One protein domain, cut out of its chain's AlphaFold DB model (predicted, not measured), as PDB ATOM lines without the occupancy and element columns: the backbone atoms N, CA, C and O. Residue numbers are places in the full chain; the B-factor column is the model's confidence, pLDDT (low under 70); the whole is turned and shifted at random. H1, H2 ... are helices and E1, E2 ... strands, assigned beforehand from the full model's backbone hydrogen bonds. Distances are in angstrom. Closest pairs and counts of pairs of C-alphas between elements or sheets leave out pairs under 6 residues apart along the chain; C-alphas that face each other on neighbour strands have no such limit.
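This is residues 25 to 220 of the 928 residues of the protein "Hypothetical protein" of Rotaria sp. Silwood2 (UniProt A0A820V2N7). Amid little regular structure stands a twisted mixed sheet, E2, E4, E5, E6, E8, E7, with the parallel pair E1 and E3 near one end of E2, while H1 and H2 lie far out. Named elements hold 58 of 196 printed residues, mostly strand. It is compact, radius of gyration of the C-alphas 18.5 A, spans 60 by 45 by 36 A.

Find C-alpha 25 at (29.166, -2.474, 30.887), where E1, residues 25 to 27, begins. Next come E2, 55 to 63; E3, 74 to 77; E4, 89 to 97; E5, 128 to 131; E6, 141 to 145; H1, 165 to 168; H2, 178 to 181; E7, 194 to 196; E8, 201 to 205; and E9, 210 to 217, 22.9 A long, its last C-alpha at (6.891, -10.935, 57.222).

E2 and E4 have N 62 and O 95 within hydrogen-bond range, 2.8 A. E6, H1, H2 and E7 form a split strand-helix-strand unit, E8 between the strands.

The printed part has no cut; pLDDT is under 70 at residues 37 to 46, among others.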
ATOM      1  N   GLY A  25      28.524  -1.167  31.066       87.50
ATOM      2  CA  GLY A  25      29.166  -2.474  30.887       87.50
ATOM      3  C   GLY A  25      28.380  -3.606  31.544       87.50
ATOM      4  O   GLY A  25      27.885  -4.509  30.877       87.50
ATOM      5  N   ILE A  26      28.258  -3.531  32.866       90.88
ATOM      6  CA  ILE A  26      27.542  -4.483  33.716       90.88
ATOM      7  C   ILE A  26      26.454  -3.724  34.474       90.88
ATOM      8  O   ILE A  26      26.696  -2.630  34.983       90.88
ATOM      9  N   VAL A  27      25.255  -4.302  34.558       87.56
ATOM     10  CA  VAL A  27      24.126  -3.747  35.318       87.56
ATOM     11  C   VAL A  27      23.861  -4.628  36.535       87.56
ATOM     12  O   VAL A  27      23.961  -5.851  36.430       87.56
ATOM     13  N   PHE A  28      23.526  -4.028  37.678       89.94
ATOM     14  CA  PHE A  28      23.212  -4.778  38.897       89.94
ATOM     15  C   PHE A  28      22.085  -5.807  38.690       89.94
ATOM     16  O   PHE A  28      21.082  -5.516  38.024       89.94
ATOM     17  N   PRO A  29      22.215  -7.007  39.285       88.25
ATOM     18  CA  PRO A  29      21.268  -8.095  39.089       88.25
ATOM     19  C   PRO A  29      19.892  -7.744  39.662       88.25
ATOM     20  O   PRO A  29      19.715  -7.537  40.863       88.25
ATOM     21  N   THR A  30      18.896  -7.746  38.781       83.44
ATOM     22  CA  THR A  30      17.475  -7.658  39.124       83.44
ATOM     23  C   THR A  30      16.825  -8.993  38.779       83.44
ATOM     24  O   THR A  30      16.693  -9.334  37.608       83.44
ATOM     25  N   ILE A  31      16.450  -9.765  39.801       85.44
ATOM     26  CA  ILE A  31      15.901 -11.120  39.655       85.44
ATOM     27  C   ILE A  31      14.449 -11.101  40.151       85.44
ATOM     28  O   ILE A  31      14.184 -10.765  41.304       85.44
ATOM     29  N   SER A  32      13.511 -11.399  39.253       79.44
ATOM     30  CA  SER A  32      12.058 -11.380  39.486       79.44
ATOM     31  C   SER A  32      11.349 -12.277  38.453       79.44
ATOM     32  O   SER A  32      12.009 -12.951  37.658       79.44
ATOM     33  N   ARG A  33      10.008 -12.318  38.445       77.31
ATOM     34  CA  ARG A  33       9.247 -13.004  37.379       77.31
ATOM     35  C   ARG A  33       9.379 -12.274  36.032       77.31
ATOM     36  O   ARG A  33       9.625 -11.074  35.984       77.31
ATOM     37  N   MET A  34       9.161 -13.008  34.937       71.44
ATOM     38  CA  MET A  34       9.172 -12.469  33.571       71.44
ATOM     39  C   MET A  34       8.227 -11.267  33.416       71.44
ATOM     40  O   MET A  34       7.087 -11.298  33.875       71.44
ATOM     41  N   ASN A  35       8.694 -10.228  32.725       72.06
ATOM     42  CA  ASN A  35       8.019  -8.932  32.582       72.06
ATOM     43  C   ASN A  35       7.289  -8.739  31.235       72.06
ATOM     44  O   ASN A  35       6.854  -7.632  30.929       72.06
ATOM     45  N   ASN A  36       7.155  -9.789  30.420       70.12
ATOM     46  CA  ASN A  36       6.641  -9.732  29.043       70.12
ATOM     47  C   ASN A  36       7.431  -8.784  28.111       70.12
ATOM     48  O   ASN A  36       6.854  -8.124  27.244       70.12
ATOM     49  N   MET A  37       8.762  -8.725  28.242       57.97
ATOM     50  CA  MET A  37       9.651  -8.289  27.154       57.97
ATOM     51  C   MET A  37       9.297  -9.034  25.842       57.97
ATOM     52  O   MET A  37       9.044 -10.239  25.897       57.97
ATOM     53  N   PRO A  38       9.269  -8.373  24.664       61.25
ATOM     54  CA  PRO A  38       9.650  -6.980  24.391       61.25
ATOM     55  C   PRO A  38       8.524  -5.942  24.572       61.25
ATOM     56  O   PRO A  38       8.729  -4.771  24.266       61.25
ATOM     57  N   VAL A  39       7.338  -6.331  25.056       67.44
ATOM     58  CA  VAL A  39       6.196  -5.411  25.263       67.44
ATOM     59  C   VAL A  39       6.434  -4.469  26.455       67.44
ATOM     60  O   VAL A  39       5.914  -3.352  26.486       67.44
ATOM     61  N   ARG A  40       7.248  -4.892  27.429       64.31
ATOM     62  CA  ARG A  40       7.835  -4.029  28.467       64.31
ATOM     63  C   ARG A  40       9.343  -3.839  28.227       64.31
ATOM     64  O   ARG A  40       9.967  -4.720  27.630       64.31
ATOM     65  N   PRO A  41       9.947  -2.735  28.712       62.84
ATOM     66  CA  PRO A  41      11.400  -2.575  28.722       62.84
ATOM     67  C   PRO A  41      12.072  -3.724  29.478       62.84
ATOM     68  O   PRO A  41      11.581  -4.127  30.529       62.84
ATOM     69  N   TRP A  42      13.221  -4.198  28.990       65.81
ATOM     70  CA  TRP A  42      13.978  -5.294  29.617       65.81
ATOM     71  C   TRP A  42      14.276  -5.050  31.109       65.81
ATOM     72  O   TRP A  42      14.126  -5.966  31.913       65.81
ATOM     73  N   THR A  43      14.607  -3.811  31.492       64.12
ATOM     74  CA  THR A  43      14.887  -3.413  32.885       64.12
ATOM     75  C   THR A  43      13.640  -3.209  33.755       64.12
ATOM     76  O   THR A  43      13.769  -3.003  34.959       64.12
ATOM     77  N   GLY A  44      12.436  -3.234  33.174       65.00
ATOM     78  CA  GLY A  44      11.193  -2.957  33.888       65.00
ATOM     79  C   GLY A  44      10.761  -4.133  34.759       65.00
ATOM     80  O   GLY A  44      10.438  -5.202  34.240       65.00
ATOM     81  N   VAL A  45      10.714  -3.928  36.072       69.38
ATOM     82  CA  VAL A  45      10.215  -4.924  37.031       69.38
ATOM     83  C   VAL A  45       8.680  -4.905  37.045       69.38
ATOM     84  O   VAL A  45       8.077  -3.836  37.000       69.38
ATOM     85  N   GLY A  46       8.046  -6.082  37.068       66.12
ATOM     86  CA  GLY A  46       6.578  -6.239  37.070       66.12
ATOM     87  C   GLY A  46       6.065  -7.283  38.067       66.12
ATOM     88  O   GLY A  46       5.000  -7.864  37.875       66.12
ATOM     89  N   ALA A  47       6.878  -7.588  39.076       76.88
ATOM     90  CA  ALA A  47       6.630  -8.522  40.165       76.88
ATOM     91  C   ALA A  47       7.603  -8.190  41.305       76.88
ATOM     92  O   ALA A  47       8.607  -7.522  41.075       76.88
ATOM     93  N   TYR A  48       7.356  -8.676  42.522       83.31
ATOM     94  CA  TYR A  48       8.327  -8.495  43.606       83.31
ATOM     95  C   TYR A  48       9.689  -9.139  43.258       83.31
ATOM     96  O   TYR A  48       9.716 -10.150  42.539       83.31
ATOM     97  N   PRO A  49      10.811  -8.609  43.785       82.62
ATOM     98  CA  PRO A  49      12.105  -9.279  43.717       82.62
ATOM     99  C   PRO A  49      12.059 -10.702  44.290       82.62
ATOM    100  O   PRO A  49      11.248 -11.019  45.165       82.62
ATOM    101  N   CYS A  50      12.970 -11.557  43.829       86.88
ATOM    102  CA  CYS A  50      13.253 -12.832  44.485       86.88
ATOM    103  C   CYS A  50      13.766 -12.634  45.929       86.88
ATOM    104  O   CYS A  50      14.148 -11.539  46.339       86.88
ATOM    105  N   LEU A  51      13.759 -13.706  46.720       85.81
ATOM    106  CA  LEU A  51      14.230 -13.669  48.112       85.81
ATOM    107  C   LEU A  51      15.741 -13.923  48.220       85.81
ATOM    108  O   LEU A  51      16.383 -13.432  49.143       85.81
ATOM    109  N   ASP A  52      16.295 -14.651  47.251       86.00
ATOM    110  CA  ASP A  52      17.709 -14.987  47.123       86.00
ATOM    111  C   ASP A  52      18.220 -14.526  45.754       86.00
ATOM    112  O   ASP A  52      17.483 -14.554  44.763       86.00
ATOM    113  N   GLY A  53      19.490 -14.131  45.693       88.19
ATOM    114  CA  GLY A  53      20.126 -13.707  44.452       88.19
ATOM    115  C   GLY A  53      21.607 -13.390  44.629       88.19
ATOM    116  O   GLY A  53      22.041 -12.886  45.667       88.19
ATOM    117  N   LEU A  54      22.382 -13.698  43.593       87.69
ATOM    118  CA  LEU A  54      23.829 -13.527  43.530       87.69
ATOM    119  C   LEU A  54      24.227 -13.258  42.079       87.69
ATOM    120  O   LEU A  54      23.748 -13.938  41.171       87.69
ATOM    121  N   MET A  55      25.144 -12.317  41.870       93.94
ATOM    122  CA  MET A  55      25.897 -12.201  40.625       93.94
ATOM    123  C   MET A  55      27.386 -12.342  40.923       93.94
ATOM    124  O   MET A  55      27.980 -11.456  41.532       93.94
ATOM    125  N   SER A  56      27.991 -13.438  40.472       95.81
ATOM    126  CA  SER A  56      29.439 -13.644  40.549       95.81
ATOM    127  C   SER A  56      30.084 -13.297  39.211       95.81
ATOM    128  O   SER A  56      29.667 -13.816  38.176       95.81
ATOM    129  N   ILE A  57      31.099 -12.435  39.229       95.75
ATOM    130  CA  ILE A  57      31.856 -12.013  38.045       95.75
ATOM    131  C   ILE A  57      33.306 -12.440  38.254       95.75
ATOM    132  O   ILE A  57      33.944 -12.019  39.220       95.75
ATOM    133  N   THR A  58      33.816 -13.298  37.374       95.69
ATOM    134  CA  THR A  58      35.157 -13.875  37.499       95.69
ATOM    135  C   THR A  58      35.908 -13.831  36.172       95.69
ATOM    136  O   THR A  58      35.287 -13.865  35.109       95.69
ATOM    137  N   ASN A  59      37.242 -13.736  36.220       93.62
ATOM    138  CA  ASN A  59      38.121 -13.793  35.039       93.62
ATOM    139  C   ASN A  59      37.686 -12.826  33.912       93.62
ATOM    140  O   ASN A  59      37.552 -13.214  32.750       93.62
ATOM    141  N   THR A  60      37.372 -11.579  34.277       91.44
ATOM    142  CA  THR A  60      36.677 -10.616  33.405       91.44
ATOM    143  C   THR A  60      37.465  -9.315  33.262       91.44
ATOM    144  O   THR A  60      37.746  -8.623  34.243       91.44
ATOM    145  N   THR A  61      37.762  -8.941  32.016       88.50
ATOM    146  CA  THR A  61      38.373  -7.649  31.677       88.50
ATOM    147  C   THR A  61      37.306  -6.569  31.522       88.50
ATOM    148  O   THR A  61      36.485  -6.626  30.608       88.50
ATOM    149  N   LEU A  62      37.370  -5.540  32.364       88.38
ATOM    150  CA  LEU A  62      36.679  -4.271  32.163       88.38
ATOM    151  C   LEU A  62      37.661  -3.312  31.484       88.38
ATOM    152  O   LEU A  62      38.730  -3.032  32.030       88.38
ATOM    153  N   ALA A  63      37.311  -2.783  30.308       84.81
ATOM    154  CA  ALA A  63      38.201  -1.888  29.572       84.81
ATOM    155  C   ALA A  63      37.494  -0.706  28.895       84.81
ATOM    156  O   ALA A  63      36.347  -0.814  28.471       84.81
ATOM    157  N   PHE A  64      38.223   0.404  28.750       84.56
ATOM    158  CA  PHE A  64      37.858   1.605  27.976       84.56
ATOM    159  C   PHE A  64      36.656   2.444  28.461       84.56
ATOM    160  O   PHE A  64      36.370   3.469  27.841       84.56
ATOM    161  N   PHE A  65      36.014   2.112  29.586       87.06
ATOM    162  CA  PHE A  65      34.957   2.929  30.207       87.06
ATOM    163  C   PHE A  65      35.492   4.292  30.692       87.06
ATOM    164  O   PHE A  65      36.200   4.387  31.697       87.06
ATOM    165  N   ASN A  66      35.183   5.347  29.937       85.94
ATOM    166  CA  ASN A  66      35.671   6.715  30.127       85.94
ATOM    167  C   ASN A  66      34.629   7.731  29.634       85.94
ATOM    168  O   ASN A  66      33.625   7.372  29.019       85.94
ATOM    169  N   ASP A  67      34.901   9.020  29.838       85.62
ATOM    170  CA  ASP A  67      34.101  10.081  29.230       85.62
ATOM    171  C   ASP A  67      34.486  10.298  27.759       85.62
ATOM    172  O   ASP A  67      35.646  10.554  27.441       85.62
ATOM    173  N   THR A  68      33.508  10.236  26.855       78.38
ATOM    174  CA  THR A  68      33.673  10.464  25.411       78.38
ATOM    175  C   THR A  68      32.504  11.293  24.878       78.38
ATOM    176  O   THR A  68      31.348  11.005  25.173       78.38
ATOM    177  N   CYS A  69      32.774  12.337  24.083       78.94
ATOM    178  CA  CYS A  69      31.740  13.200  23.481       78.94
ATOM    179  C   CYS A  69      30.688  13.720  24.493       78.94
ATOM    180  O   CYS A  69      29.486  13.678  24.234       78.94
ATOM    181  N   ASN A  70      31.157  14.198  25.653       75.88
ATOM    182  CA  ASN A  70      30.354  14.650  26.800       75.88
ATOM    183  C   ASN A  70      29.425  13.587  27.423       75.88
ATOM    184  O   ASN A  70      28.534  13.956  28.180       75.88
ATOM    185  N   ARG A  71      29.626  12.293  27.148       76.56
ATOM    186  CA  ARG A  71      28.911  11.155  27.753       76.56
ATOM    187  C   ARG A  71      29.876  10.336  28.602       76.56
ATOM    188  O   ARG A  71      31.035  10.212  28.222       76.56
ATOM    189  N   SER A  72      29.402   9.755  29.699       83.00
ATOM    190  CA  SER A  72      30.203   8.870  30.552       83.00
ATOM    191  C   SER A  72      29.841   7.414  30.289       83.00
ATOM    192  O   SER A  72      28.718   7.004  30.579       83.00
ATOM    193  N   ASP A  73      30.786   6.632  29.768       86.44
ATOM    194  CA  ASP A  73      30.658   5.175  29.734       86.44
ATOM    195  C   ASP A  73      31.031   4.628  31.125       86.44
ATOM    196  O   ASP A  73      32.065   5.014  31.671       86.44
ATOM    197  N   ILE A  74      30.194   3.766  31.714       89.88
ATOM    198  CA  ILE A  74      30.304   3.255  33.093       89.88
ATOM    199  C   ILE A  74      30.496   1.734  33.097       89.88
ATOM    200  O   ILE A  74      29.719   1.007  32.478       89.88
ATOM    201  N   ALA A  75      31.493   1.232  33.831       91.25
ATOM    202  CA  ALA A  75      31.821  -0.196  33.837       91.25
ATOM    203  C   ALA A  75      30.807  -1.050  34.624       91.25
ATOM    204  O   ALA A  75      30.347  -2.065  34.103       91.25
ATOM    205  N   ILE A  76      30.418  -0.635  35.838       93.31
ATOM    206  CA  ILE A  76      29.389  -1.291  36.666       93.31
ATOM    207  C   ILE A  76      28.337  -0.257  37.092       93.31
ATOM    208  O   ILE A  76      28.659   0.753  37.713       93.31
ATOM    209  N   GLN A  77      27.064  -0.494  36.791       89.62
ATOM    210  CA  GLN A  77      25.983   0.462  37.036       89.62
ATOM    211  C   GLN A  77      24.808  -0.173  37.788       89.62
ATOM    212  O   GLN A  77      24.290  -1.219  37.402       89.62
ATOM    213  N   VAL A  78      24.342   0.483  38.851       88.25
ATOM    214  CA  VAL A  78      23.073   0.138  39.509       88.25
ATOM    215  C   VAL A  78      21.922   0.412  38.541       88.25
ATOM    216  O   VAL A  78      21.908   1.462  37.893       88.25
ATOM    217  N   SER A  79      20.944  -0.492  38.435       84.25
ATOM    218  CA  SER A  79      19.798  -0.300  37.540       84.25
ATOM    219  C   SER A  79      18.988   0.920  37.976       84.25
ATOM    220  O   SER A  79      18.347   0.907  39.024       84.25
ATOM    221  N   GLN A  80      19.000   1.982  37.163       79.69
ATOM    222  CA  GLN A  80      18.338   3.257  37.475       79.69
ATOM    223  C   GLN A  80      16.820   3.227  37.215       79.69
ATOM    224  O   GLN A  80      16.157   4.255  37.322       79.69
ATOM    225  N   SER A  81      16.280   2.070  36.817       72.75
ATOM    226  CA  SER A  81      14.848   1.819  36.600       72.75
ATOM    227  C   SER A  81      14.300   0.657  37.447       72.75
ATOM    228  O   SER A  81      13.166   0.230  37.233       72.75
ATOM    229  N   ASN A  82      15.078   0.163  38.423       77.75
ATOM    230  CA  ASN A  82      14.596  -0.734  39.475       77.75
ATOM    231  C   ASN A  82      14.722  -0.058  40.849       77.75
ATOM    232  O   ASN A  82      15.775  -0.078  41.491       77.75
ATOM    233  N   ASP A  83      13.606   0.497  41.300       77.75
ATOM    234  CA  ASP A  83      13.460   1.156  42.592       77.75
ATOM    235  C   ASP A  83      13.272   0.185  43.777       77.75
ATOM    236  O   ASP A  83      13.422   0.607  44.921       77.75
ATOM    237  N   ASP A  84      12.951  -1.096  43.548       80.62
ATOM    238  CA  ASP A  84      12.581  -2.046  44.612       80.62
ATOM    239  C   ASP A  84      13.802  -2.588  45.367       80.62
ATOM    240  O   ASP A  84      14.007  -2.275  46.538       80.62
ATOM    241  N   GLY A  85      14.599  -3.424  44.702       83.12
ATOM    242  CA  GLY A  85      15.689  -4.176  45.320       83.12
ATOM    243  C   GLY A  85      16.551  -4.879  44.274       83.12
ATOM    244  O   GLY A  85      16.042  -5.366  43.262       83.12
ATOM    245  N   GLN A  86      17.863  -4.887  44.504       89.88
ATOM    246  CA  GLN A  86      18.895  -5.362  43.578       89.88
ATOM    247  C   GLN A  86      19.910  -6.197  44.368       89.88
ATOM    248  O   GLN A  86      20.229  -5.865  45.509       89.88
ATOM    249  N   PHE A  87      20.383  -7.309  43.801       92.25
ATOM    250  CA  PHE A  87      21.140  -8.308  44.567       92.25
ATOM    251  C   PHE A  87      22.649  -8.006  44.630       92.25
ATOM    252  O   PHE A  87      23.175  -7.315  43.754       92.25
ATOM    253  N   PRO A  88      23.375  -8.530  45.639       95.06
ATOM    254  CA  PRO A  88      24.813  -8.320  45.749       95.06
ATOM    255  C   PRO A  88      25.607  -8.883  44.562       95.06
ATOM    256  O   PRO A  88      25.353  -9.997  44.089       95.06
ATOM    257  N   ILE A  89      26.625  -8.128  44.148       96.25
ATOM    258  CA  ILE A  89      27.655  -8.565  43.202       96.25
ATOM    259  C   ILE A  89      28.871  -9.074  43.989       96.25
ATOM    260  O   ILE A  89      29.263  -8.491  44.999       96.25
ATOM    261  N   THR A  90      29.505 -10.148  43.526       96.38
ATOM    262  CA  THR A  90      30.783 -10.656  44.047       96.38
ATOM    263  C   THR A  90      31.792 -10.760  42.908       96.38
ATOM    264  O   THR A  90      31.452 -11.256  41.835       96.38
ATOM    265  N   THR A  91      33.021 -10.286  43.118       97.00
ATOM    266  CA  THR A  91      34.070 -10.258  42.088       97.00
ATOM    267  C   THR A  91      35.359 -10.943  42.530       97.00
ATOM    268  O   THR A  91      35.727 -10.907  43.709       97.00
ATOM    269  N   SER A  92      36.046 -11.554  41.564       96.38
ATOM    270  CA  SER A  92      37.424 -12.046  41.685       96.38
ATOM    271  C   SER A  92      38.086 -12.143  40.305       96.38
ATOM    272  O   SER A  92      37.403 -12.236  39.285       96.38
ATOM    273  N   SER A  93      39.416 -12.168  40.236       94.62
ATOM    274  CA  SER A  93      40.187 -12.270  38.984       94.62
ATOM    275  C   SER A  93      39.737 -11.277  37.893       94.62
ATOM    276  O   SER A  93      39.655 -11.611  36.712       94.62
ATOM    277  N   MET A  94      39.394 -10.058  38.298       94.81
ATOM    278  CA  MET A  94      39.060  -8.947  37.414       94.81
ATOM    279  C   MET A  94      40.327  -8.335  36.802       94.81
ATOM    280  O   MET A  94      41.412  -8.397  37.379       94.81
ATOM    281  N   PHE A  95      40.193  -7.694  35.641       89.06
ATOM    282  CA  PHE A  95      41.263  -6.884  35.057       89.06
ATOM    283  C   PHE A  95      40.716  -5.530  34.601       89.06
ATOM    284  O   PHE A  95      39.837  -5.464  33.745       89.06
ATOM    285  N   VAL A  96      41.221  -4.444  35.189       88.00
ATOM    286  CA  VAL A  96      40.781  -3.065  34.920       88.00
ATOM    287  C   VAL A  96      41.792  -2.383  33.996       88.00
ATOM    288  O   VAL A  96      42.916  -2.102  34.408       88.00
ATOM    289  N   TYR A  97      41.407  -2.099  32.747       87.19
ATOM    290  CA  TYR A  97      42.316  -1.545  31.737       87.19
ATOM    291  C   TYR A  97      41.806  -0.243  31.109       87.19
ATOM    292  O   TYR A  97      40.797  -0.226  30.407       87.19
ATOM    293  N   ASN A  98      42.556   0.851  31.293       86.81
ATOM    294  CA  ASN A  98      42.233   2.164  30.722       86.81
ATOM    295  C   ASN A  98      40.783   2.603  31.040       86.81
ATOM    296  O   ASN A  98      39.985   2.861  30.141       86.81
ATOM    297  N   ILE A  99      40.446   2.628  32.333       88.44
ATOM    298  CA  ILE A  99      39.166   3.089  32.894       88.44
ATOM    299  C   ILE A  99      39.457   4.250  33.841       88.44
ATOM    300  O   ILE A  99      40.335   4.148  34.700       88.44
ATOM    301  N   SER A 100      38.708   5.345  33.722       90.12
ATOM    302  CA  SER A 100      38.765   6.430  34.705       90.12
ATOM    303  C   SER A 100      38.089   5.988  36.006       90.12
ATOM    304  O   SER A 100      36.980   5.464  35.972       90.12
ATOM    305  N   TRP A 101      38.709   6.222  37.168       90.94
ATOM    306  CA  TRP A 101      38.201   5.730  38.463       90.94
ATOM    307  C   TRP A 101      36.730   6.095  38.723       90.94
ATOM    308  O   TRP A 101      35.943   5.265  39.173       90.94
ATOM    309  N   LYS A 102      36.320   7.315  38.354       91.12
ATOM    310  CA  LYS A 102      34.931   7.787  38.488       91.12
ATOM    311  C   LYS A 102      33.926   7.030  37.599       91.12
ATOM    312  O   LYS A 102      32.750   7.002  37.930       91.12
ATOM    313  N   ASN A 103      34.392   6.426  36.504       91.19
ATOM    314  CA  ASN A 103      33.613   5.650  35.538       91.19
ATOM    315  C   ASN A 103      33.550   4.149  35.903       91.19
ATOM    316  O   ASN A 103      32.875   3.382  35.218       91.19
ATOM    317  N   LEU A 104      34.236   3.701  36.965       93.81
ATOM    318  CA  LEU A 104      34.232   2.292  37.370       93.81
ATOM    319  C   LEU A 104      32.859   1.848  37.907       93.81
ATOM    320  O   LEU A 104      32.372   0.787  37.521       93.81
ATOM    321  N   ILE A 105      32.225   2.658  38.767       94.25
ATOM    322  CA  ILE A 105      30.924   2.358  39.386       94.25
ATOM    323  C   ILE A 105      29.998   3.582  39.352       94.25
ATOM    324  O   ILE A 105      30.442   4.700  39.601       94.25
ATOM    325  N   PHE A 106      28.695   3.368  39.140       91.62
ATOM    326  CA  PHE A 106      27.660   4.381  39.383       91.62
ATOM    327  C   PHE A 106      26.417   3.807  40.083       91.62
ATOM    328  O   PHE A 106      25.747   2.924  39.544       91.62
ATOM    329  N   ASN A 107      26.076   4.346  41.260       88.69
ATOM    330  CA  ASN A 107      24.856   4.017  42.009       88.69
ATOM    331  C   ASN A 107      23.655   4.906  41.641       88.69
ATOM    332  O   ASN A 107      22.518   4.441  41.677       88.69
ATOM    333  N   GLY A 108      23.894   6.177  41.306       81.69
ATOM    334  CA  GLY A 108      22.840   7.191  41.196       81.69
ATOM    335  C   GLY A 108      22.209   7.569  42.542       81.69
ATOM    336  O   GLY A 108      22.714   7.200  43.604       81.69
ATOM    337  N   GLU A 109      21.105   8.318  42.493       80.25
ATOM    338  CA  GLU A 109      20.326   8.755  43.661       80.25
ATOM    339  C   GLU A 109      18.818   8.598  43.403       80.25
ATOM    340  O   GLU A 109      18.364   8.661  42.260       80.25
ATOM    341  N   SER A 110      18.038   8.389  44.470       77.69
ATOM    342  CA  SER A 110      16.583   8.185  44.411       77.69
ATOM    343  C   SER A 110      15.842   9.361  43.764       77.69
ATOM    344  O   SER A 110      16.103  10.522  44.069       77.69
ATOM    345  N   ASN A 111      14.875   9.061  42.893       69.81
ATOM    346  CA  ASN A 111      14.097  10.057  42.157       69.81
ATOM    347  C   ASN A 111      12.756  10.355  42.856       69.81
ATOM    348  O   ASN A 111      11.981   9.438  43.131       69.81
ATOM    349  N   LEU A 112      12.435  11.642  43.055       72.38
ATOM    350  CA  LEU A 112      11.148  12.106  43.601       72.38
ATOM    351  C   LEU A 112       9.925  11.511  42.887       72.38
ATOM    352  O   LEU A 112       8.900  11.279  43.522       72.38
ATOM    353  N   ALA A 113      10.032  11.239  41.582       63.00
ATOM    354  CA  ALA A 113       8.952  10.662  40.784       63.00
ATOM    355  C   ALA A 113       8.513   9.252  41.237       63.00
ATOM    356  O   ALA A 113       7.449   8.802  40.818       63.00
ATOM    357  N   VAL A 114       9.305   8.567  42.076       62.59
ATOM    358  CA  VAL A 114       9.044   7.190  42.539       62.59
ATOM    359  C   VAL A 114       8.993   7.063  44.073       62.59
ATOM    360  O   VAL A 114       9.016   5.963  44.628       62.59
ATOM    361  N   VAL A 115       8.861   8.188  44.790       66.56
ATOM    362  CA  VAL A 115       8.602   8.202  46.241       66.56
ATOM    363  C   VAL A 115       7.201   7.650  46.499       66.56
ATOM    364  O   VAL A 115       6.195   8.334  46.305       66.56
ATOM    365  N   ASN A 116       7.115   6.393  46.938       58.34
ATOM    366  CA  ASN A 116       5.859   5.653  46.900       58.34
ATOM    367  C   ASN A 116       5.488   5.054  48.274       58.34
ATOM    368  O   ASN A 116       6.181   4.160  48.757       58.34
ATOM    369  N   PRO A 117       4.382   5.457  48.933       53.75
ATOM    370  CA  PRO A 117       3.651   6.715  48.768       53.75
ATOM    371  C   PRO A 117       4.249   7.844  49.633       53.75
ATOM    372  O   PRO A 117       3.690   8.931  49.679       53.75
ATOM    373  N   ASN A 118       5.309   7.549  50.402       69.06
ATOM    374  CA  ASN A 118       5.796   8.380  51.506       69.06
ATOM    375  C   ASN A 118       7.327   8.369  51.677       69.06
ATOM    376  O   ASN A 118       7.808   9.076  52.551       69.06
ATOM    377  N   MET A 119       8.095   7.513  50.997       82.62
ATOM    378  CA  MET A 119       9.555   7.388  51.180       82.62
ATOM    379  C   MET A 119      10.203   6.862  49.895       82.62
ATOM    380  O   MET A 119       9.539   6.134  49.152       82.62
ATOM    381  N   ASP A 120      11.473   7.205  49.664       83.62
ATOM    382  CA  ASP A 120      12.345   6.545  48.681       83.62
ATOM    383  C   ASP A 120      12.265   5.015  48.784       83.62
ATOM    384  O   ASP A 120      12.191   4.455  49.881       83.62
ATOM    385  N   CYS A 121      12.324   4.326  47.650       82.69
ATOM    386  CA  CYS A 121      12.418   2.869  47.614       82.69
ATOM    387  C   CYS A 121      13.895   2.413  47.658       82.69
ATOM    388  O   CYS A 121      14.817   3.206  47.438       82.69
ATOM    389  N   ASP A 122      14.133   1.154  48.028       86.81
ATOM    390  CA  ASP A 122      15.450   0.676  48.476       86.81
ATOM    391  C   ASP A 122      16.443   0.353  47.340       86.81
ATOM    392  O   ASP A 122      17.649   0.277  47.588       86.81
ATOM    393  N   GLY A 123      15.982   0.229  46.092       86.12
ATOM    394  CA  GLY A 123      16.776  -0.222  44.944       86.12
ATOM    395  C   GLY A 123      18.008   0.631  44.617       86.12
ATOM    396  O   GLY A 123      19.006   0.093  44.149       86.12
ATOM    397  N   LEU A 124      18.002   1.933  44.931       87.81
ATOM    398  CA  LEU A 124      19.185   2.809  44.807       87.81
ATOM    399  C   LEU A 124      19.906   3.059  46.146       87.81
ATOM    400  O   LEU A 124      20.870   3.822  46.198       87.81
ATOM    401  N   LYS A 125      19.458   2.433  47.242       91.19
ATOM    402  CA  LYS A 125      19.956   2.672  48.608       91.19
ATOM    403  C   LYS A 125      20.540   1.440  49.305       91.19
ATOM    404  O   LYS A 125      21.143   1.619  50.362       91.19
ATOM    405  N   LYS A 126      20.401   0.231  48.744       93.75
ATOM    406  CA  LYS A 126      20.817  -1.048  49.364       93.75
ATOM    407  C   LYS A 126      21.680  -1.936  48.445       93.75
ATOM    408  O   LYS A 126      21.650  -3.158  48.565       93.75
ATOM    409  N   ASN A 127      22.458  -1.343  47.537       94.56
ATOM    410  CA  ASN A 127      23.363  -2.079  46.645       94.56
ATOM    411  C   ASN A 127      24.677  -2.446  47.349       94.56
ATOM    412  O   ASN A 127      25.182  -1.661  48.154       94.56
ATOM    413  N   LEU A 128      25.241  -3.610  47.007       96.31
ATOM    414  CA  LEU A 128      26.473  -4.166  47.582       96.31
ATOM    415  C   LEU A 128      27.340  -4.832  46.497       96.31
ATOM    416  O   LEU A 128      26.838  -5.640  45.717       96.31
ATOM    417  N   ILE A 129      28.641  -4.536  46.484       96.88
ATOM    418  CA  ILE A 129      29.683  -5.248  45.726       96.88
ATOM    419  C   ILE A 129      30.727  -5.761  46.721       96.88
ATOM    420  O   ILE A 129      31.118  -5.027  47.629       96.88
ATOM    421  N   ILE A 130      31.195  -6.995  46.542       96.38
ATOM    422  CA  ILE A 130      32.263  -7.605  47.343       96.38
ATOM    423  C   ILE A 130      33.387  -8.050  46.401       96.38
ATOM    424  O   ILE A 130      33.212  -9.005  45.648       96.38
ATOM    425  N   ASP A 131      34.533  -7.376  46.450       96.31
ATOM    426  CA  ASP A 131      35.767  -7.805  45.782       96.31
ATOM    427  C   ASP A 131      36.575  -8.681  46.738       96.31
ATOM    428  O   ASP A 131      37.037  -8.226  47.788       96.31
ATOM    429  N   THR A 132      36.679  -9.963  46.393       94.81
ATOM    430  CA  THR A 132      37.154 -11.015  47.304       94.81
ATOM    431  C   THR A 132      38.667 -11.212  47.274       94.81
ATOM    432  O   THR A 132      39.240 -11.619  48.282       94.81
ATOM    433  N   ASP A 133      39.324 -10.882  46.158       94.75
ATOM    434  CA  ASP A 133      40.779 -10.987  45.984       94.75
ATOM    435  C   ASP A 133      41.469  -9.633  45.742       94.75
ATOM    436  O   ASP A 133      42.695  -9.547  45.814       94.75
ATOM    437  N   GLY A 134      40.701  -8.556  45.545       94.81
ATOM    438  CA  GLY A 134      41.230  -7.209  45.337       94.81
ATOM    439  C   GLY A 134      41.569  -6.893  43.886       94.81
ATOM    440  O   GLY A 134      42.183  -5.862  43.611       94.81
ATOM    441  N   SER A 135      41.196  -7.765  42.953       94.25
ATOM    442  CA  SER A 135      41.475  -7.608  41.525       94.25
ATOM    443  C   SER A 135      40.704  -6.462  40.858       94.25
ATOM    444  O   SER A 135      41.132  -5.969  39.814       94.25
ATOM    445  N   LEU A 136      39.592  -6.002  41.448       94.44
ATOM    446  CA  LEU A 136      38.799  -4.883  40.932       94.44
ATOM    447  C   LEU A 136      39.256  -3.532  41.503       94.44
ATOM    448  O   LEU A 136      39.252  -2.535  40.779       94.44
ATOM    449  N   PHE A 137      39.664  -3.489  42.777       92.56
ATOM    450  CA  PHE A 137      39.988  -2.233  43.479       92.56
ATOM    451  C   PHE A 137      41.440  -2.101  43.972       92.56
ATOM    452  O   PHE A 137      41.766  -1.143  44.674       92.56
ATOM    453  N   GLY A 138      42.316  -3.055  43.647       90.44
ATOM    454  CA  GLY A 138      43.711  -3.114  44.110       90.44
ATOM    455  C   GLY A 138      43.895  -3.641  45.541       90.44
ATOM    456  O   GLY A 138      45.027  -3.810  45.990       90.44
ATOM    457  N   GLN A 139      42.801  -3.900  46.262       92.69
ATOM    458  CA  GLN A 139      42.756  -4.548  47.577       92.69
ATOM    459  C   GLN A 139      41.357  -5.152  47.801       92.69
ATOM    460  O   GLN A 139      40.384  -4.547  47.342       92.69
ATOM    461  N   PRO A 140      41.216  -6.294  48.506       95.38
ATOM    462  CA  PRO A 140      39.903  -6.868  48.799       95.38
ATOM    463  C   PRO A 140      39.025  -5.882  49.587       95.38
ATOM    464  O   PRO A 140      39.484  -5.254  50.550       95.38
ATOM    465  N   ALA A 141      37.772  -5.712  49.164       95.38
ATOM    466  CA  ALA A 141      36.934  -4.591  49.586       95.38
ATOM    467  C   ALA A 141      35.425  -4.882  49.499       95.38
ATOM    468  O   ALA A 141      34.964  -5.640  48.652       95.38
ATOM    469  N   SER A 142      34.640  -4.218  50.350       95.88
ATOM    470  CA  SER A 142      33.173  -4.171  50.272       95.88
ATOM    471  C   SER A 142      32.712  -2.754  49.934       95.88
ATOM    472  O   SER A 142      33.111  -1.797  50.603       95.88
ATOM    473  N   ILE A 143      31.889  -2.612  48.894       96.19
ATOM    474  CA  ILE A 143      31.378  -1.330  48.396       96.19
ATOM    475  C   ILE A 143      29.848  -1.322  48.515       96.19
ATOM    476  O   ILE A 143      29.202  -2.221  47.983       96.19
ATOM    477  N   PHE A 144      29.244  -0.321  49.166       96.50
ATOM    478  CA  PHE A 144      27.780  -0.233  49.324       96.50
ATOM    479  C   PHE A 144      27.209   1.186  49.175       96.50
ATOM    480  O   PHE A 144      27.907   2.180  49.372       96.50
ATOM    481  N   SER A 145      25.924   1.288  48.816       95.44
ATOM    482  CA  SER A 145      25.218   2.558  48.571       95.44
ATOM    483  C   SER A 145      25.306   3.562  49.729       95.44
ATOM    484  O   SER A 145      25.220   3.201  50.902       95.44
ATOM    485  N   ARG A 146      25.343   4.860  49.406       94.69
ATOM    486  CA  ARG A 146      25.132   5.954  50.368       94.69
ATOM    487  C   ARG A 146      23.649   6.064  50.764       94.69
ATOM    488  O   ARG A 146      22.942   6.977  50.336       94.69
ATOM    489  N   ALA A 147      23.170   5.120  51.574       93.50
ATOM    490  CA  ALA A 147      21.768   5.024  51.998       93.50
ATOM    491  C   ALA A 147      21.228   6.316  52.647       93.50
ATOM    492  O   ALA A 147      20.059   6.662  52.462       93.50
ATOM    493  N   GLU A 148      22.079   7.059  53.363       93.44
ATOM    494  CA  GLU A 148      21.727   8.329  54.001       93.44
ATOM    495  C   GLU A 148      21.717   9.550  53.069       93.44
ATOM    496  O   GLU A 148      21.546  10.674  53.546       93.44
ATOM    497  N   SER A 149      21.889   9.385  51.752       90.44
ATOM    498  CA  SER A 149      21.716  10.535  50.863       90.44
ATOM    499  C   SER A 149      20.279  11.064  50.934       90.44
ATOM    500  O   SER A 149      19.312  10.299  51.066       90.44
ATOM    501  N   LEU A 150      20.165  12.392  50.860       89.81
ATOM    502  CA  LEU A 150      18.928  13.170  50.998       89.81
ATOM    503  C   LEU A 150      18.293  13.147  52.411       89.81
ATOM    504  O   LEU A 150      17.187  13.659  52.583       89.81
ATOM    505  N   TRP A 151      18.975  12.605  53.434       92.56
ATOM    506  CA  TRP A 151      18.470  12.542  54.816       92.56
ATOM    507  C   TRP A 151      18.063  13.919  55.367       92.56
ATOM    508  O   TRP A 151      18.826  14.881  55.319       92.56
ATOM    509  N   GLY A 152      16.850  13.997  55.916       91.50
ATOM    510  CA  GLY A 152      16.189  15.239  56.322       91.50
ATOM    511  C   GLY A 152      15.217  15.792  55.271       91.50
ATOM    512  O   GLY A 152      14.431  16.681  55.593       91.50
ATOM    513  N   SER A 153      15.209  15.268  54.039       90.75
ATOM    514  CA  SER A 153      14.257  15.695  53.012       90.75
ATOM    515  C   SER A 153      12.851  15.155  53.272       90.75
ATOM    516  O   SER A 153      12.582  13.953  53.178       90.75
ATOM    517  N   GLN A 154      11.921  16.077  53.518       88.81
ATOM    518  CA  GLN A 154      10.500  15.775  53.685       88.81
ATOM    519  C   GLN A 154       9.864  15.198  52.409       88.81
ATOM    520  O   GLN A 154       8.940  14.396  52.506       88.81
ATOM    521  N   GLN A 155      10.364  15.584  51.226       86.25
ATOM    522  CA  GLN A 155       9.835  15.153  49.925       86.25
ATOM    523  C   GLN A 155      10.246  13.717  49.579       86.25
ATOM    524  O   GLN A 155       9.417  12.943  49.121       86.25
ATOM    525  N   HIS A 156      11.498  13.348  49.863       87.19
ATOM    526  CA  HIS A 156      11.988  11.966  49.764       87.19
ATOM    527  C   HIS A 156      11.566  11.094  50.956       87.19
ATOM    528  O   HIS A 156      11.736   9.875  50.950       87.19
ATOM    529  N   GLY A 157      11.018  11.715  52.005       88.25
ATOM    530  CA  GLY A 157      10.510  11.026  53.181       88.25
ATOM    531  C   GLY A 157      11.577  10.245  53.947       88.25
ATOM    532  O   GLY A 157      11.254   9.217  54.534       88.25
ATOM    533  N   ILE A 158      12.823  10.714  53.947       90.12
ATOM    534  CA  ILE A 158      13.964  10.102  54.638       90.12
ATOM    535  C   ILE A 158      14.465  11.079  55.709       90.12
ATOM    536  O   ILE A 158      14.717  12.247  55.422       90.12
ATOM    537  N   GLY A 159      14.589  10.639  56.962       92.56
ATOM    538  CA  GLY A 159      15.003  11.514  58.061       92.56
ATOM    539  C   GLY A 159      14.581  11.029  59.446       92.56
ATOM    540  O   GLY A 159      13.794  10.095  59.583       92.56
ATOM    541  N   ASP A 160      15.041  11.721  60.490       93.81
ATOM    542  CA  ASP A 160      14.759  11.385  61.896       93.81
ATOM    543  C   ASP A 160      13.251  11.362  62.227       93.81
ATOM    544  O   ASP A 160      12.807  10.609  63.091       93.81
ATOM    545  N   PHE A 161      12.438  12.127  61.487       92.00
ATOM    546  CA  PHE A 161      10.970  12.133  61.571       92.00
ATOM    547  C   PHE A 161      10.303  10.828  61.080       92.00
ATOM    548  O   PHE A 161       9.076  10.715  61.111       92.00
ATOM    549  N   ARG A 162      11.094   9.855  60.608       92.75
ATOM    550  CA  ARG A 162      10.663   8.547  60.087       92.75
ATOM    551  C   ARG A 162      11.243   7.353  60.830       92.75
ATOM    552  O   ARG A 162      10.919   6.220  60.483       92.75
ATOM    553  N   ILE A 163      12.043   7.602  61.862       95.00
ATOM    554  CA  ILE A 163      12.427   6.575  62.826       95.00
ATOM    555  C   ILE A 163      11.144   6.127  63.561       95.00
ATOM    556  O   ILE A 163      10.363   6.992  63.977       95.00
ATOM    557  N   PRO A 164      10.883   4.813  63.711       94.25
ATOM    558  CA  PRO A 164       9.714   4.305  64.422       94.25
ATOM    559  C   PRO A 164       9.565   4.940  65.804       94.25
ATOM    560  O   PRO A 164      10.516   4.972  66.584       94.25
ATOM    561  N   LYS A 165       8.360   5.426  66.132       91.38
ATOM    562  CA  LYS A 165       8.106   6.199  67.366       91.38
ATOM    563  C   LYS A 165       8.581   5.486  68.632       91.38
ATOM    564  O   LYS A 165       9.088   6.142  69.534       91.38
ATOM    565  N   ILE A 166       8.442   4.162  68.666       88.81
ATOM    566  CA  ILE A 166       8.814   3.311  69.798       88.81
ATOM    567  C   ILE A 166      10.333   3.289  70.062       88.81
ATOM    568  O   ILE A 166      10.750   3.276  71.214       88.81
ATOM    569  N   ALA A 167      11.163   3.423  69.020       92.44
ATOM    570  CA  ALA A 167      12.618   3.570  69.141       92.44
ATOM    571  C   ALA A 167      13.050   4.966  69.636       92.44
ATOM    572  O   ALA A 167      14.202   5.176  70.008       92.44
ATOM    573  N   LEU A 168      12.131   5.940  69.635       92.00
ATOM    574  CA  LEU A 168      12.359   7.306  70.114       92.00
ATOM    575  C   LEU A 168      11.898   7.507  71.567       92.00
ATOM    576  O   LEU A 168      11.980   8.626  72.072       92.00
ATOM    577  N   THR A 169      11.420   6.460  72.245       88.75
ATOM    578  CA  THR A 169      10.874   6.507  73.611       88.75
ATOM    579  C   THR A 169      11.553   5.492  74.517       88.75
ATOM    580  O   THR A 169      11.789   4.357  74.117       88.75
ATOM    581  N   ASN A 170      11.838   5.882  75.758       82.50
ATOM    582  CA  ASN A 170      12.336   4.966  76.777       82.50
ATOM    583  C   ASN A 170      11.189   4.304  77.567       82.50
ATOM    584  O   ASN A 170      10.016   4.642  77.414       82.50
ATOM    585  N   LEU A 171      11.558   3.406  78.484       77.88
ATOM    586  CA  LEU A 171      10.646   2.656  79.362       77.88
ATOM    587  C   LEU A 171       9.717   3.519  80.234       77.88
ATOM    588  O   LEU A 171       8.722   3.019  80.753       77.88
ATOM    589  N   THR A 172      10.045   4.796  80.447       79.50
ATOM    590  CA  THR A 172       9.229   5.744  81.221       79.50
ATOM    591  C   THR A 172       8.421   6.693  80.330       79.50
ATOM    592  O   THR A 172       7.862   7.668  80.825       79.50
ATOM    593  N   GLY A 173       8.343   6.423  79.022       77.94
ATOM    594  CA  GLY A 173       7.612   7.231  78.041       77.94
ATOM    595  C   GLY A 173       8.294   8.554  77.677       77.94
ATOM    596  O   GLY A 173       7.759   9.321  76.876       77.94
ATOM    597  N   HIS A 174       9.478   8.839  78.226       85.31
ATOM    598  CA  HIS A 174      10.247  10.024  77.867       85.31
ATOM    599  C   HIS A 174      10.957   9.819  76.526       85.31
ATOM    600  O   HIS A 174      11.468   8.739  76.215       85.31
ATOM    601  N   ARG A 175      11.012  10.888  75.726       86.94
ATOM    602  CA  ARG A 175      11.683  10.885  74.426       86.94
ATOM    603  C   ARG A 175      13.203  10.778  74.600       86.94
ATOM    604  O   ARG A 175      13.792  11.554  75.345       86.94
ATOM    605  N   ILE A 176      13.825   9.852  73.878       87.31
ATOM    606  CA  ILE A 176      15.281   9.680  73.805       87.31
ATOM    607  C   ILE A 176      15.856  10.725  72.837       87.31
ATOM    608  O   ILE A 176      15.287  10.946  71.762       87.31
ATOM    609  N   ASN A 177      16.996  11.350  73.170       88.56
ATOM    610  CA  ASN A 177      17.741  12.126  72.177       88.56
ATOM    611  C   ASN A 177      18.485  11.171  71.234       88.56
ATOM    612  O   ASN A 177      19.589  10.702  71.514       88.56
ATOM    613  N   ILE A 178      17.840  10.861  70.112       91.06
ATOM    614  CA  ILE A 178      18.317   9.843  69.177       91.06
ATOM    615  C   ILE A 178      19.696  10.173  68.584       91.06
ATOM    616  O   ILE A 178      20.470   9.261  68.322       91.06
ATOM    617  N   SER A 179      20.039  11.459  68.458       90.25
ATOM    618  CA  SER A 179      21.321  11.922  67.907       90.25
ATOM    619  C   SER A 179      22.490  11.892  68.898       90.25
ATOM    620  O   SER A 179      23.630  12.032  68.469       90.25
ATOM    621  N   GLU A 180      22.237  11.696  70.196       90.25
ATOM    622  CA  GLU A 180      23.291  11.406  71.183       90.25
ATOM    623  C   GLU A 180      23.625   9.910  71.197       90.25
ATOM    624  O   GLU A 180      24.791   9.529  71.159       90.25
ATOM    625  N   MET A 181      22.594   9.058  71.232       90.19
ATOM    626  CA  MET A 181      22.752   7.602  71.327       90.19
ATOM    627  C   MET A 181      23.171   6.967  69.993       90.19
ATOM    628  O   MET A 181      23.926   5.998  69.976       90.19
ATOM    629  N   TYR A 182      22.705   7.535  68.879       95.19
ATOM    630  CA  TYR A 182      23.066   7.137  67.526       95.19
ATOM    631  C   TYR A 182      23.421   8.396  66.713       95.19
ATOM    632  O   TYR A 182      22.551   8.982  66.062       95.19
ATOM    633  N   PRO A 183      24.678   8.872  66.745       95.50
ATOM    634  CA  PRO A 183      25.092  10.093  66.047       95.50
ATOM    635  C   PRO A 183      25.228   9.935  64.522       95.50
ATOM    636  O   PRO A 183      25.458  10.923  63.823       95.50
ATOM    637  N   HIS A 184      25.113   8.721  63.975       96.50
ATOM    638  CA  HIS A 184      25.360   8.436  62.559       96.50
ATOM    639  C   HIS A 184      24.100   7.944  61.830       96.50
ATOM    640  O   HIS A 184      23.119   7.524  62.452       96.50
ATOM    641  N   ARG A 185      24.091   8.053  60.496       96.56
ATOM    642  CA  ARG A 185      22.939   7.760  59.624       96.56
ATOM    643  C   ARG A 185      23.356   6.895  58.437       96.56
ATOM    644  O   ARG A 185      24.488   7.001  57.967       96.56
ATOM    645  N   GLY A 186      22.419   6.087  57.947       95.88
ATOM    646  CA  GLY A 186      22.637   5.118  56.875       95.88
ATOM    647  C   GLY A 186      23.278   3.826  57.375       95.88
ATOM    648  O   GLY A 186      23.362   3.575  58.578       95.88
ATOM    649  N   ILE A 187      23.726   3.005  56.424       97.31
ATOM    650  CA  ILE A 187      24.307   1.679  56.670       97.31
ATOM    651  C   ILE A 187      25.468   1.775  57.673       97.31
ATOM    652  O   ILE A 187      26.419   2.536  57.467       97.31
ATOM    653  N   SER A 188      25.369   0.977  58.743       96.44
ATOM    654  CA  SER A 188      26.397   0.801  59.778       96.44
ATOM    655  C   SER A 188      27.725   0.401  59.166       96.44
ATOM    656  O   SER A 188      27.759  -0.547  58.388       96.44
ATOM    657  N   ARG A 189      28.811   1.078  59.550       94.50
ATOM    658  CA  ARG A 189      30.101   0.937  58.870       94.50
ATOM    659  C   ARG A 189      31.312   1.220  59.754       94.50
ATOM    660  O   ARG A 189      31.241   2.001  60.702       94.50
ATOM    661  N   SER A 190      32.421   0.564  59.422       89.94
ATOM    662  CA  SER A 190      33.722   0.663  60.087       89.94
ATOM    663  C   SER A 190      34.470   1.959  59.745       89.94
ATOM    664  O   SER A 190      34.261   2.575  58.700       89.94
ATOM    665  N   ASN A 191      35.437   2.334  60.591       90.06
ATOM    666  CA  ASN A 191      36.313   3.495  60.363       90.06
ATOM    667  C   ASN A 191      37.247   3.342  59.142       90.06
ATOM    668  O   ASN A 191      37.933   4.293  58.778       90.06
ATOM    669  N   SER A 192      37.292   2.163  58.514       90.31
ATOM    670  CA  SER A 192      38.028   1.906  57.271       90.31
ATOM    671  C   SER A 192      37.238   2.237  55.997       90.31
ATOM    672  O   SER A 192      37.760   2.073  54.894       90.31
ATOM    673  N   CYS A 193      35.991   2.697  56.124       95.06
ATOM    674  CA  CYS A 193      35.130   3.048  54.999       95.06
ATOM    675  C   CYS A 193      35.334   4.495  54.529       95.06
ATOM    676  O   CYS A 193      35.158   5.447  55.289       95.06
ATOM    677  N   SER A 194      35.619   4.667  53.239       95.38
ATOM    678  CA  SER A 194      35.753   5.963  52.557       95.38
ATOM    679  C   SER A 194      34.555   6.229  51.641       95.38
ATOM    680  O   SER A 194      34.050   5.304  51.011       95.38
ATOM    681  N   LEU A 195      34.081   7.478  51.540       95.69
ATOM    682  CA  LEU A 195      33.042   7.837  50.566       95.69
ATOM    683  C   LEU A 195      33.673   8.042  49.183       95.69
ATOM    684  O   LEU A 195      34.431   8.989  48.981       95.69
ATOM    685  N   GLN A 196      33.310   7.201  48.218       95.56
ATOM    686  CA  GLN A 196      33.662   7.380  46.812       95.56
ATOM    687  C   GLN A 196      32.570   8.230  46.150       95.56
ATOM    688  O   GLN A 196      31.626   7.721  45.544       95.56
ATOM    689  N   SER A 197      32.670   9.553  46.319       90.88
ATOM    690  CA  SER A 197      31.621  10.515  45.937       90.88
ATOM    691  C   SER A 197      31.207  10.445  44.464       90.88
ATOM    692  O   SER A 197      30.052  10.712  44.155       90.88
ATOM    693  N   SER A 198      32.112  10.052  43.561       88.44
ATOM    694  CA  SER A 198      31.809   9.829  42.138       88.44
ATOM    695  C   SER A 198      30.864   8.654  41.885       88.44
ATOM    696  O   SER A 198      30.138   8.660  40.898       88.44
ATOM    697  N   TRP A 199      30.882   7.648  42.759       92.62
ATOM    698  CA  TRP A 199      30.082   6.431  42.621       92.62
ATOM    699  C   TRP A 199      28.741   6.526  43.354       92.62
ATOM    700  O   TRP A 199      27.817   5.791  43.022       92.62
ATOM    701  N   GLY A 200      28.632   7.398  44.365       92.00
ATOM    702  CA  GLY A 200      27.502   7.421  45.304       92.00
ATOM    703  C   GLY A 200      27.555   6.297  46.352       92.00
ATOM    704  O   GLY A 200      26.521   5.906  46.894       92.00
ATOM    705  N   MET A 201      28.745   5.745  46.617       95.50
ATOM    706  CA  MET A 201      28.941   4.544  47.441       95.50
ATOM    707  C   MET A 201      30.111   4.703  48.418       95.50
ATOM    708  O   MET A 201      31.066   5.433  48.152       95.50
ATOM    709  N   TYR A 202      30.054   3.995  49.542       96.94
ATOM    710  CA  TYR A 202      31.192   3.797  50.435       96.94
ATOM    711  C   TYR A 202      32.040   2.622  49.959       96.94
ATOM    712  O   TYR A 202      31.482   1.610  49.557       96.94
ATOM    713  N   MET A 203      33.364   2.744  50.049       95.81
ATOM    714  CA  MET A 203      34.332   1.663  49.857       95.81
ATOM    715  C   MET A 203      35.050   1.389  51.180       95.81
ATOM    716  O   MET A 203      35.724   2.274  51.712       95.81
ATOM    717  N   CYS A 204      34.927   0.162  51.678       95.50
ATOM    718  CA  CYS A 204      35.568  -0.344  52.890       95.50
ATOM    719  C   CYS A 204      36.562  -1.454  52.528       95.50
ATOM    720  O   CYS A 204      36.295  -2.240  51.621       95.50
ATOM    721  N   ASN A 205      37.678  -1.563  53.246       91.88
ATOM    722  CA  ASN A 205      38.595  -2.700  53.096       91.88
ATOM    723  C   ASN A 205      38.020  -3.998  53.708       91.88
ATOM    724  O   ASN A 205      37.064  -3.978  54.483       91.88
ATOM    725  N   SER A 206      38.653  -5.131  53.410       84.56
ATOM    726  CA  SER A 206      38.277  -6.466  53.899       84.56
ATOM    727  C   SER A 206      38.504  -6.740  55.392       84.56
ATOM    728  O   SER A 206      38.305  -7.868  55.832       84.56
ATOM    729  N   SER A 207      38.849  -5.748  56.226       85.44
ATOM    730  CA  SER A 207      38.897  -5.958  57.687       85.44
ATOM    731  C   SER A 207      37.504  -6.080  58.321       85.44
ATOM    732  O   SER A 207      37.371  -6.085  59.545       85.44
ATOM    733  N   THR A 208      36.443  -6.042  57.514       87.00
ATOM    734  CA  THR A 208      35.050  -6.021  57.946       87.00
ATOM    735  C   THR A 208      34.155  -6.501  56.803       87.00
ATOM    736  O   THR A 208      34.012  -5.812  55.797       87.00
ATOM    737  N   ASP A 209      33.533  -7.666  56.967       92.75
ATOM    738  CA  ASP A 209      32.536  -8.179  56.026       92.75
ATOM    739  C   ASP A 209      31.199  -7.437  56.126       92.75
ATOM    740  O   ASP A 209      30.687  -7.183  57.221       92.75
ATOM    741  N   TYR A 210      30.592  -7.191  54.965       96.06
ATOM    742  CA  TYR A 210      29.226  -6.689  54.825       96.06
ATOM    743  C   TYR A 210      28.388  -7.708  54.052       96.06
ATOM    744  O   TYR A 210      28.867  -8.289  53.077       96.06
ATOM    745  N   ARG A 211      27.140  -7.941  54.472       96.06
ATOM    746  CA  ARG A 211      26.183  -8.820  53.774       96.06
ATOM    747  C   ARG A 211      24.782  -8.220  53.787       96.06
ATOM    748  O   ARG A 211      24.469  -7.357  54.606       96.06
ATOM    749  N   MET A 212      23.940  -8.687  52.869       96.38
ATOM    750  CA  MET A 212      22.535  -8.294  52.817       96.38
ATOM    751  C   MET A 212      21.716  -9.156  53.786       96.38
ATOM    752  O   MET A 212      21.656 -10.374  53.632       96.38
ATOM    753  N   LEU A 213      21.091  -8.524  54.777       97.12
ATOM    754  CA  LEU A 213      20.112  -9.127  55.678       97.12
ATOM    755  C   LEU A 213      18.719  -8.993  55.058       97.12
ATOM    756  O   LEU A 213      18.247  -7.877  54.830       97.12
ATOM    757  N   ILE A 214      18.058 -10.125  54.831       96.19
ATOM    758  CA  ILE A 214      16.652 -10.171  54.425       96.19
ATOM    759  C   ILE A 214      15.792 -10.356  55.675       96.19
ATOM    760  O   ILE A 214      16.079 -11.219  56.508       96.19
ATOM    761  N   ILE A 215      14.741  -9.545  55.789       97.06
ATOM    762  CA  ILE A 215      13.727  -9.609  56.847       97.06
ATOM    763  C   ILE A 215      12.368  -9.801  56.176       97.06
ATOM    764  O   ILE A 215      11.954  -8.949  55.394       97.06
ATOM    765  N   GLU A 216      11.669 -10.893  56.477       95.06
ATOM    766  CA  GLU A 216      10.428 -11.298  55.802       95.06
ATOM    767  C   GLU A 216       9.271 -11.372  56.810       95.06
ATOM    768  O   GLU A 216       9.360 -12.085  57.813       95.06
ATOM    769  N   ASN A 217       8.163 -10.676  56.545       94.38
ATOM    770  CA  ASN A 217       6.891 -10.935  57.222       94.38
ATOM    771  C   ASN A 217       6.229 -12.180  56.608       94.38
ATOM    772  O   ASN A 217       5.902 -12.184  55.419       94.38
ATOM    773  N   MET A 218       6.002 -13.200  57.434       93.19
ATOM    774  CA  MET A 218       5.400 -14.481  57.054       93.19
ATOM    775  C   MET A 218       3.924 -14.603  57.488       93.19
ATOM    776  O   MET A 218       3.315 -15.656  57.290       93.19
ATOM    777  N   ASP A 219       3.332 -13.552  58.072       91.00
ATOM    778  CA  ASP A 219       1.897 -13.492  58.376       91.00
ATOM    779  C   ASP A 219       1.060 -13.431  57.077       91.00
ATOM    780  O   ASP A 219       1.487 -12.903  56.046       91.00
ATOM    781  N   SER A 220      -0.186 -13.913  57.129       89.25
ATOM    782  CA  SER A 220      -1.106 -13.969  55.974       89.25
ATOM    783  C   SER A 220      -1.526 -12.602  55.406       89.25
ATOM    784  O   SER A 220      -2.131 -12.528  54.336       89.25
TER     785      SER A 220